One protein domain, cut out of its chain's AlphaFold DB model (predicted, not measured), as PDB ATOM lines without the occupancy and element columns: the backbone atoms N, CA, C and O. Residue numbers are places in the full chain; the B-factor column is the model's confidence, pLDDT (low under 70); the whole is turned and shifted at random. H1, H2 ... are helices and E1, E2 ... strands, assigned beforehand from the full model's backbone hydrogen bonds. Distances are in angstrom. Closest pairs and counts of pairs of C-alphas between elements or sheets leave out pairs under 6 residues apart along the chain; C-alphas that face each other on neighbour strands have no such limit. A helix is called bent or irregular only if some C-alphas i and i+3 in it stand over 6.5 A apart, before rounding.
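What this domain is: This is residues 97 to 173 of the 307 residues of an uncharacterized protein of Nostoc sp. 106C (UniProt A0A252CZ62). A small pair of parallel strands, E1 and E2, covers one side of two helices, H1 and H2, which run side by side; a short third helix, H3, crosses H2 nearly at a right angle. The long H2 runs along the length of the domain, and residues 148 to 155, of which 148 to 149 belong to H2, stick out at one end. The printed part has 77 residues with three named helices and two named strands, in the order H1, E1, H2, E2, H3, and its class is mostly helix. It is compact, with a radius of gyration of the C-alphas of 12.6 A, yet elongated in outline, spanning 40 by 23 by 20 A.

Where its parts are: Strand E1 is residues 116 to 118, and strand E2 is residues 159 to 161. H2, residues 129 to 149, is the longest helix at 32.3 A from first to last C-alpha; it is neither bent nor irregular, but only just: C-alphas 130 and 133 are 6.3 A apart. H1, residues 100 to 112, is 18.3 A long and begins with C-alpha 100 at (105.563, 93.271, 64.093). H3, residues 163 to 172, is 14.7 A long and ends with C-alpha 172 at (103.082, 110.516, 79.273). It is irregular: C-alphas 164 and 167 are 8.0 A apart.

How they stand to each other: E1 and E2 are parallel neighbours at 21 degrees; N 160 and O 116 are within hydrogen-bond range at 2.8 A, as are N 118 and O 160 at 2.9 A. E1, H2 and E2 make a strand-helix-strand unit, two parallel neighbour strands with a helix between them along the chain, and its crossover is left-handed. The closest C-alphas of H1 and E1 are those of Arg 110 and Asn 116, 5.8 A apart; those of H2 and E2 are Ile 143 and Phe 160, 7.3 A apart. H2 touches H1 with residues 132 to 140 alone, closest at the C-alphas of Phe 102 and Glu 132, 6.8 A. These two helices run the same way at a shallow tilt of 20 degrees. H2 touches H3 with residues 135 to 142 alone, closest at the C-alphas of Ala 138 and Ile 169, 5.2 A. Their lines are about perpendicular, only just, at 73 degrees. H1 is apart from H3 and from E2. Every O i to N i+4 pair is within hydrogen-bond range in H1, against 15 of 17 in H2 and 4 of 6 in H3.

The domain as a whole: The two C-alphas farthest apart, those of Lys 125 and Lys 153, are 40.3 A from each other. The printed part has no cut. The links H1 to E1 and E2 to H3 are tight, and those from E1 to H2 and H2 to E2 are short. Residues 148 to 155 stand free. The mean pLDDT of the printed part is 83.4; residues 122 to 123 and 149 to 157 are under 70.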
ATOM      1  N   ALA A  97     100.505 101.210  66.339       72.75
ATOM      2  CA  ALA A  97     101.033 100.685  65.095       72.75
ATOM      3  C   ALA A  97     100.680  99.198  64.949       72.75
ATOM      4  O   ALA A  97     100.897  98.400  65.859       72.75
ATOM      5  N   ASN A  98     100.162  98.813  63.781       75.44
ATOM      6  CA  ASN A  98      99.984  97.407  63.422       75.44
ATOM      7  C   ASN A  98     101.277  96.865  62.787       75.44
ATOM      8  O   ASN A  98     101.287  96.499  61.613       75.44
ATOM      9  N   THR A  99     102.384  96.912  63.533       82.88
ATOM     10  CA  THR A  99     103.723  96.484  63.090       82.88
ATOM     11  C   THR A  99     104.217  95.322  63.939       82.88
ATOM     12  O   THR A  99     103.923  95.257  65.134       82.88
ATOM     13  N   ASP A 100     105.000  94.414  63.356       85.56
ATOM     14  CA  ASP A 100     105.563  93.271  64.093       85.56
ATOM     15  C   ASP A 100     106.408  93.740  65.289       85.56
ATOM     16  O   ASP A 100     106.247  93.254  66.403       85.56
ATOM     17  N   SER A 101     107.217  94.787  65.093       86.56
ATOM     18  CA  SER A 101     108.028  95.423  66.144       86.56
ATOM     19  C   SER A 101     107.199  95.888  67.349       86.56
ATOM     20  O   SER A 101     107.584  95.683  68.508       86.56
ATOM     21  N   PHE A 102     106.035  96.499  67.101       87.25
ATOM     22  CA  PHE A 102     105.140  96.925  68.171       87.25
ATOM     23  C   PHE A 102     104.533  95.720  68.903       87.25
ATOM     24  O   PHE A 102     104.496  95.704  70.134       87.25
ATOM     25  N   HIS A 103     104.119  94.682  68.171       88.19
ATOM     26  CA  HIS A 103     103.587  93.455  68.769       88.19
ATOM     27  C   HIS A 103     104.619  92.752  69.659       88.19
ATOM     28  O   HIS A 103     104.291  92.406  70.796       88.19
ATOM     29  N   GLU A 104     105.867  92.628  69.203       91.44
ATOM     30  CA  GLU A 104     106.975  92.074  69.993       91.44
ATOM     31  C   GLU A 104     107.217  92.879  71.277       91.44
ATOM     32  O   GLU A 104     107.354  92.319  72.368       91.44
ATOM     33  N   SER A 105     107.172  94.210  71.185       91.81
ATOM     34  CA  SER A 105     107.304  95.089  72.351       91.81
ATOM     35  C   SER A 105     106.178  94.881  73.370       91.81
ATOM     36  O   SER A 105     106.429  94.836  74.577       91.81
ATOM     37  N   ILE A 106     104.933  94.700  72.918       91.31
ATOM     38  CA  ILE A 106     103.809  94.401  73.814       91.31
ATOM     39  C   ILE A 106     103.946  93.002  74.435       91.31
ATOM     40  O   ILE A 106     103.678  92.846  75.629       91.31
ATOM     41  N   LEU A 107     104.389  91.993  73.677       91.88
ATOM     42  CA  LEU A 107     104.661  90.651  74.207       91.88
ATOM     43  C   LEU A 107     105.738  90.688  75.298       91.88
ATOM     44  O   LEU A 107     105.555  90.097  76.366       91.88
ATOM     45  N   TYR A 108     106.812  91.447  75.076       93.88
ATOM     46  CA  TYR A 108     107.841  91.684  76.084       93.88
ATOM     47  C   TYR A 108     107.255  92.296  77.367       93.88
ATOM     48  O   TYR A 108     107.522  91.792  78.460       93.88
ATOM     49  N   LEU A 109     106.411  93.330  77.256       92.62
ATOM     50  CA  LEU A 109     105.775  93.957  78.422       92.62
ATOM     51  C   LEU A 109     104.837  93.003  79.177       92.62
ATOM     52  O   LEU A 109     104.868  92.987  80.410       92.62
ATOM     53  N   ARG A 110     104.050  92.181  78.463       92.25
ATOM     54  CA  ARG A 110     103.180  91.152  79.068       92.25
ATOM     55  C   ARG A 110     103.980  90.187  79.941       92.25
ATOM     56  O   ARG A 110     103.582  89.911  81.071       92.25
ATOM     57  N   ASN A 111     105.117  89.710  79.431       90.88
ATOM     58  CA  ASN A 111     105.981  88.764  80.136       90.88
ATOM     59  C   ASN A 111     106.712  89.423  81.311       90.88
ATOM     60  O   ASN A 111     106.693  88.893  82.420       90.88
ATOM     61  N   LYS A 112     107.309  90.600  81.091       90.75
ATOM     62  CA  LYS A 112     108.073  91.341  82.106       90.75
ATOM     63  C   LYS A 112     107.239  91.682  83.341       90.75
ATOM     64  O   LYS A 112     107.737  91.581  84.458       90.75
ATOM     65  N   HIS A 113     105.993  92.104  83.132       88.31
ATOM     66  CA  HIS A 113     105.101  92.567  84.200       88.31
ATOM     67  C   HIS A 113     104.041  91.533  84.605       88.31
ATOM     68  O   HIS A 113     103.200  91.830  85.446       88.31
ATOM     69  N   ASN A 114     104.073  90.325  84.026       87.19
ATOM     70  CA  ASN A 114     103.088  89.257  84.242       87.19
ATOM     71  C   ASN A 114     101.625  89.747  84.140       87.19
ATOM     72  O   ASN A 114     100.790  89.464  85.001       87.19
ATOM     73  N   ILE A 115     101.323  90.510  83.086       88.56
ATOM     74  CA  ILE A 115     100.046  91.209  82.891       88.56
ATOM     75  C   ILE A 115      99.453  90.878  81.518       88.56
ATOM     76  O   ILE A 115     100.183  90.700  80.540       88.56
ATOM     77  N   ASN A 116      98.127  90.796  81.417       89.88
ATOM     78  CA  ASN A 116      97.455  90.668  80.128       89.88
ATOM     79  C   ASN A 116      97.205  92.059  79.530       89.88
ATOM     80  O   ASN A 116      96.450  92.837  80.097       89.88
ATOM     81  N   ILE A 117      97.817  92.377  78.388       89.62
ATOM     82  CA  ILE A 117      97.635  93.676  77.716       89.62
ATOM     83  C   ILE A 117      96.616  93.525  76.591       89.62
ATOM     84  O   ILE A 117      96.904  92.860  75.594       89.62
ATOM     85  N   VAL A 118      95.458  94.172  76.710       88.88
ATOM     86  CA  VAL A 118      94.417  94.170  75.674       88.88
ATOM     87  C   VAL A 118      94.621  95.346  74.728       88.88
ATOM     88  O   VAL A 118      94.487  96.507  75.120       88.88
ATOM     89  N   ILE A 119      94.943  95.024  73.472       84.69
ATOM     90  CA  ILE A 119      95.173  95.989  72.392       84.69
ATOM     91  C   ILE A 119      93.848  96.248  71.653       84.69
ATOM     92  O   ILE A 119      93.108  95.294  71.387       84.69
ATOM     93  N   PRO A 120      93.526  97.506  71.298       80.94
ATOM     94  CA  PRO A 120      92.392  97.797  70.433       80.94
ATOM     95  C   PRO A 120      92.545  97.123  69.062       80.94
ATOM     96  O   PRO A 120      93.619  97.143  68.465       80.94
ATOM     97  N   LYS A 121      91.451  96.585  68.515       72.44
ATOM     98  CA  LYS A 121      91.406  96.112  67.122       72.44
ATOM     99  C   LYS A 121      91.263  97.315  66.186       72.44
ATOM    100  O   LYS A 121      90.159  97.630  65.755       72.44
ATOM    101  N   THR A 122      92.354  98.025  65.920       65.56
ATOM    102  CA  THR A 122      92.337  99.212  65.051       65.56
ATOM    103  C   THR A 122      93.486  99.197  64.055       65.56
ATOM    104  O   THR A 122      94.628  98.952  64.425       65.56
ATOM    105  N   SER A 123      93.186  99.515  62.794       63.34
ATOM    106  CA  SER A 123      94.180  99.763  61.748       63.34
ATOM    107  C   SER A 123      94.350 101.275  61.549       63.34
ATOM    108  O   SER A 123      93.517 101.910  60.898       63.34
ATOM    109  N   THR A 124      95.408 101.865  62.109       71.44
ATOM    110  CA  THR A 124      95.814 103.242  61.776       71.44
ATOM    111  C   THR A 124      96.610 103.249  60.471       71.44
ATOM    112  O   THR A 124      97.337 102.302  60.170       71.44
ATOM    113  N   LYS A 125      96.490 104.324  59.687       70.62
ATOM    114  CA  LYS A 125      97.354 104.559  58.516       70.62
ATOM    115  C   LYS A 125      98.678 105.231  58.891       70.62
ATOM    116  O   LYS A 125      99.549 105.366  58.037       70.62
ATOM    117  N   ILE A 126      98.823 105.685  60.138       79.94
ATOM    118  CA  ILE A 126     100.037 106.350  60.614       79.94
ATOM    119  C   ILE A 126     101.080 105.294  60.984       79.94
ATOM    120  O   ILE A 126     100.929 104.580  61.969       79.94
ATOM    121  N   LEU A 127     102.174 105.251  60.228       81.69
ATOM    122  CA  LEU A 127     103.379 104.510  60.608       81.69
ATOM    123  C   LEU A 127     104.279 105.379  61.500       81.69
ATOM    124  O   LEU A 127     104.840 106.371  61.037       81.69
ATOM    125  N   LEU A 128     104.392 105.030  62.783       82.75
ATOM    126  CA  LEU A 128     105.176 105.805  63.752       82.75
ATOM    127  C   LEU A 128     106.689 105.517  63.686       82.75
ATOM    128  O   LEU A 128     107.491 106.320  64.165       82.75
ATOM    129  N   GLU A 129     107.114 104.417  63.057       83.81
ATOM    130  CA  GLU A 129     108.535 104.068  62.903       83.81
ATOM    131  C   GLU A 129     109.283 104.113  64.255       83.81
ATOM    132  O   GLU A 129     108.900 103.456  65.218       83.81
ATOM    133  N   CYS A 130     110.338 104.928  64.367       80.00
ATOM    134  CA  CYS A 130     111.135 105.091  65.581       80.00
ATOM    135  C   CYS A 130     110.363 105.692  66.767       80.00
ATOM    136  O   CYS A 130     110.812 105.573  67.907       80.00
ATOM    137  N   GLU A 131     109.214 106.327  66.528       88.06
ATOM    138  CA  GLU A 131     108.385 106.907  67.586       88.06
ATOM    139  C   GLU A 131     107.531 105.847  68.307       88.06
ATOM    140  O   GLU A 131     107.061 106.100  69.417       88.06
ATOM    141  N   GLU A 132     107.400 104.634  67.746       88.38
ATOM    142  CA  GLU A 132     106.696 103.503  68.375       88.38
ATOM    143  C   GLU A 132     107.266 103.182  69.759       88.38
ATOM    144  O   GLU A 132     106.518 102.970  70.715       88.38
ATOM    145  N   GLN A 133     108.592 103.242  69.912       90.00
ATOM    146  CA  GLN A 133     109.247 102.943  71.183       90.00
ATOM    147  C   GLN A 133     108.842 103.919  72.299       90.00
ATOM    148  O   GLN A 133     108.773 103.537  73.469       90.00
ATOM    149  N   LYS A 134     108.539 105.180  71.957       92.50
ATOM    150  CA  LYS A 134     108.075 106.179  72.933       92.50
ATOM    151  C   LYS A 134     106.657 105.865  73.408       92.50
ATOM    152  O   LYS A 134     106.368 106.035  74.590       92.50
ATOM    153  N   VAL A 135     105.807 105.345  72.520       92.62
ATOM    154  CA  VAL A 135     104.472 104.842  72.878       92.62
ATOM    155  C   VAL A 135     104.588 103.624  73.796       92.62
ATOM    156  O   VAL A 135     103.943 103.588  74.840       92.62
ATOM    157  N   VAL A 136     105.461 102.665  73.468       92.56
ATOM    158  CA  VAL A 136     105.729 101.484  74.310       92.56
ATOM    159  C   VAL A 136     106.200 101.896  75.709       92.56
ATOM    160  O   VAL A 136     105.698 101.372  76.703       92.56
ATOM    161  N   TYR A 137     107.107 102.871  75.808       93.94
ATOM    162  CA  TYR A 137     107.556 103.410  77.095       93.94
ATOM    163  C   TYR A 137     106.407 104.044  77.893       93.94
ATOM    164  O   TYR A 137     106.266 103.781  79.086       93.94
ATOM    165  N   ALA A 138     105.551 104.839  77.244       93.81
ATOM    166  CA  ALA A 138     104.396 105.461  77.893       93.81
ATOM    167  C   ALA A 138     103.365 104.425  78.394       93.81
ATOM    168  O   ALA A 138     102.757 104.616  79.454       93.81
ATOM    169  N   ILE A 139     103.199 103.311  77.670       92.88
ATOM    170  CA  ILE A 139     102.404 102.154  78.109       92.88
ATOM    171  C   ILE A 139     103.049 101.504  79.335       92.88
ATOM    172  O   ILE A 139     102.364 101.278  80.331       92.88
ATOM    173  N   GLU A 140     104.355 101.233  79.297       93.75
ATOM    174  CA  GLU A 140     105.064 100.630  80.429       93.75
ATOM    175  C   GLU A 140     104.967 101.497  81.696       93.75
ATOM    176  O   GLU A 140     104.722 100.974  82.784       93.75
ATOM    177  N   ASP A 141     105.124 102.813  81.570       92.31
ATOM    178  CA  ASP A 141     104.966 103.748  82.687       92.31
ATOM    179  C   ASP A 141     103.540 103.717  83.265       92.31
ATOM    180  O   ASP A 141     103.337 103.665  84.483       92.31
ATOM    181  N   SER A 142     102.536 103.632  82.387       91.69
ATOM    182  CA  SER A 142     101.133 103.499  82.792       91.69
ATOM    183  C   SER A 142     100.870 102.209  83.573       91.69
ATOM    184  O   SER A 142     100.154 102.235  84.575       91.69
ATOM    185  N   ILE A 143     101.493 101.104  83.154       90.31
ATOM    186  CA  ILE A 143     101.440  99.807  83.839       90.31
ATOM    187  C   ILE A 143     102.093  99.897  85.227       90.31
ATOM    188  O   ILE A 143     101.480  99.499  86.218       90.31
ATOM    189  N   LYS A 144     103.307 100.459  85.333       87.94
ATOM    190  CA  LYS A 144     104.043 100.571  86.611       87.94
ATOM    191  C   LYS A 144     103.233 101.290  87.685       87.94
ATOM    192  O   LYS A 144     103.170 100.838  88.825       87.94
ATOM    193  N   ASN A 145     102.545 102.360  87.317       83.31
ATOM    194  CA  ASN A 145     101.751 103.108  88.281       83.31
ATOM    195  C   ASN A 145     100.483 102.376  88.755       83.31
ATOM    196  O   ASN A 145     100.026 102.608  89.872       83.31
ATOM    197  N   ILE A 146      99.905 101.487  87.941       79.56
ATOM    198  CA  ILE A 146      98.808 100.619  88.402       79.56
ATOM    199  C   ILE A 146      99.312  99.688  89.509       79.56
ATOM    200  O   ILE A 146      98.628  99.513  90.519       79.56
ATOM    201  N   PHE A 147     100.526  99.149  89.374       75.56
ATOM    202  CA  PHE A 147     101.146  98.325  90.415       75.56
ATOM    203  C   PHE A 147     101.463  99.105  91.695       75.56
ATOM    204  O   PHE A 147     101.280  98.573  92.789       75.56
ATOM    205  N   GLU A 148     101.881 100.367  91.581       72.62
ATOM    206  CA  GLU A 148     102.079 101.246  92.743       72.62
ATOM    207  C   GLU A 148     100.776 101.472  93.523       72.62
ATOM    208  O   GLU A 148     100.786 101.485  94.753       72.62
ATOM    209  N   LYS A 149      99.641 101.602  92.823       68.44
ATOM    210  CA  LYS A 149      98.325 101.845  93.438       68.44
ATOM    211  C   LYS A 149      97.650 100.587  93.983       68.44
ATOM    212  O   LYS A 149      96.885 100.683  94.936       68.44
ATOM    213  N   SER A 150      97.905  99.423  93.387       65.44
ATOM    214  CA  SER A 150      97.179  98.177  93.683       65.44
ATOM    215  C   SER A 150      97.774  97.321  94.807       65.44
ATOM    216  O   SER A 150      97.255  96.240  95.054       65.44
ATOM    217  N   GLY A 151      98.815  97.788  95.513       57.56
ATOM    218  CA  GLY A 151      99.307  97.187  96.761       57.56
ATOM    219  C   GLY A 151      99.457  95.661  96.713       57.56
ATOM    220  O   GLY A 151      98.589  94.956  97.206       57.56
ATOM    221  N   ARG A 152     100.556  95.157  96.124       53.03
ATOM    222  CA  ARG A 152     100.964  93.732  96.016       53.03
ATOM    223  C   ARG A 152     100.063  92.731  96.763       53.03
ATOM    224  O   ARG A 152     100.381  92.372  97.895       53.03
ATOM    225  N   LYS A 153      99.001  92.242  96.113       52.47
ATOM    226  CA  LYS A 153      98.339  90.951  96.389       52.47
ATOM    227  C   LYS A 153      97.233  90.700  95.360       52.47
ATOM    228  O   LYS A 153      96.079  91.048  95.561       52.47
ATOM    229  N   SER A 154      97.603  90.075  94.251       51.31
ATOM    230  CA  SER A 154      96.674  89.354  93.382       51.31
ATOM    231  C   SER A 154      97.467  88.254  92.694       51.31
ATOM    232  O   SER A 154      98.403  88.534  91.950       51.31
ATOM    233  N   SER A 155      97.129  87.004  92.993       54.81
ATOM    234  CA  SER A 155      97.627  85.805  92.309       54.81
ATOM    235  C   SER A 155      97.057  85.658  90.891       54.81
ATOM    236  O   SER A 155      97.519  84.812  90.131       54.81
ATOM    237  N   GLU A 156      96.087  86.495  90.512       63.62
ATOM    238  CA  GLU A 156      95.545  86.568  89.158       63.62
ATOM    239  C   GLU A 156      96.352  87.546  88.299       63.62
ATOM    240  O   GLU A 156      96.692  88.650  88.742       63.62
ATOM    241  N   LYS A 157      96.644  87.134  87.054       69.75
ATOM    242  CA  LYS A 157      97.223  88.011  86.030       69.75
ATOM    243  C   LYS A 157      96.296  89.206  85.849       69.75
ATOM    244  O   LYS A 157      95.190  89.053  85.337       69.75
ATOM    245  N   GLN A 158      96.760  90.383  86.252       80.88
ATOM    246  CA  GLN A 158      96.006  91.615  86.068       80.88
ATOM    247  C   GLN A 158      95.777  91.875  84.574       80.88
ATOM    248  O   GLN A 158      96.579  91.488  83.719       80.88
ATOM    249  N   GLU A 159      94.668  92.531  84.256       86.44
ATOM    250  CA  GLU A 159      94.339  92.948  82.898       86.44
ATOM    251  C   GLU A 159      94.629  94.446  82.742       86.44
ATOM    252  O   GLU A 159      94.147  95.270  83.516       86.44
ATOM    253  N   PHE A 160      95.420  94.808  81.733       88.69
ATOM    254  CA  PHE A 160      95.665  96.184  81.324       88.69
ATOM    255  C   PHE A 160      94.988  96.448  79.987       88.69
ATOM    256  O   PHE A 160      95.442  96.000  78.930       88.69
ATOM    257  N   LYS A 161      93.901  97.215  80.030       89.00
ATOM    258  CA  LYS A 161      93.197  97.659  78.832       89.00
ATOM    259  C   LYS A 161      93.757  98.993  78.386       89.00
ATOM    260  O   LYS A 161      93.660 100.006  79.077       89.00
ATOM    261  N   ILE A 162      94.328  98.983  77.191       85.50
ATOM    262  CA  ILE A 162      94.946 100.159  76.594       85.50
ATOM    263  C   ILE A 162      93.933 101.294  76.396       85.50
ATOM    264  O   ILE A 162      94.241 102.445  76.686       85.50
ATOM    265  N   ILE A 163      92.720 100.966  75.937       85.81
ATOM    266  CA  ILE A 163      91.658 101.950  75.665       85.81
ATOM    267  C   ILE A 163      91.309 102.735  76.934       85.81
ATOM    268  O   ILE A 163      91.183 103.954  76.888       85.81
ATOM    269  N   GLU A 164      91.218 102.050  78.074       88.69
ATOM    270  CA  GLU A 164      90.889 102.659  79.370       88.69
ATOM    271  C   GLU A 164      92.030 103.538  79.915       88.69
ATOM    272  O   GLU A 164      91.800 104.416  80.738       88.69
ATOM    273  N   ASN A 165      93.261 103.340  79.431       89.31
ATOM    274  CA  ASN A 165      94.455 104.080  79.852       89.31
ATOM    275  C   ASN A 165      94.970 105.052  78.779       89.31
ATOM    276  O   ASN A 165      96.071 105.592  78.904       89.31
ATOM    277  N   ARG A 166      94.188 105.297  77.724       90.75
ATOM    278  CA  ARG A 166      94.578 106.112  76.568       90.75
ATOM    279  C   ARG A 166      95.061 107.504  76.962       90.75
ATOM    280  O   ARG A 166      96.162 107.893  76.585       90.75
ATOM    281  N   ASP A 167      94.267 108.238  77.735       91.69
ATOM    282  CA  ASP A 167      94.579 109.630  78.084       91.69
ATOM    283  C   ASP A 167      95.837 109.730  78.942       91.69
ATOM    284  O   ASP A 167      96.614 110.675  78.819       91.69
ATOM    285  N   ARG A 168      96.092 108.702  79.752       91.50
ATOM    286  CA  ARG A 168      97.325 108.572  80.517       91.50
ATOM    287  C   ARG A 168      98.537 108.328  79.616       91.50
ATOM    288  O   ARG A 168      99.560 108.982  79.792       91.50
ATOM    289  N   ILE A 169      98.419 107.422  78.644       92.31
ATOM    290  CA  ILE A 169      99.486 107.145  77.671       92.31
ATOM    291  C   ILE A 169      99.807 108.420  76.887       92.31
ATOM    292  O   ILE A 169     100.965 108.824  76.825       92.31
ATOM    293  N   VAL A 170      98.778 109.091  76.360       93.81
ATOM    294  CA  VAL A 170      98.894 110.382  75.666       93.81
ATOM    295  C   VAL A 170      99.576 111.413  76.563       93.81
ATOM    296  O   VAL A 170     100.491 112.107  76.117       93.81
ATOM    297  N   ALA A 171      99.193 111.486  77.839       92.62
ATOM    298  CA  ALA A 171      99.773 112.437  78.776       92.62
ATOM    299  C   ALA A 171     101.256 112.189  79.090       92.62
ATOM    300  O   ALA A 171     101.982 113.150  79.342       92.62
ATOM    301  N   ASN A 172     101.703 110.933  79.023       93.06
ATOM    302  CA  ASN A 172     103.082 110.516  79.273       93.06
ATOM    303  C   ASN A 172     104.018 110.707  78.063       93.06
ATOM    304  O   ASN A 172     105.235 110.537  78.184       93.06
ATOM    305  N   LEU A 173     103.488 111.063  76.889       95.31
ATOM    306  CA  LEU A 173     104.298 111.358  75.708       95.31
ATOM    307  C   LEU A 173     104.884 112.773  75.801       95.31
ATOM    308  O   LEU A 173     104.156 113.757  75.913       95.31
TER     309      LEU A 173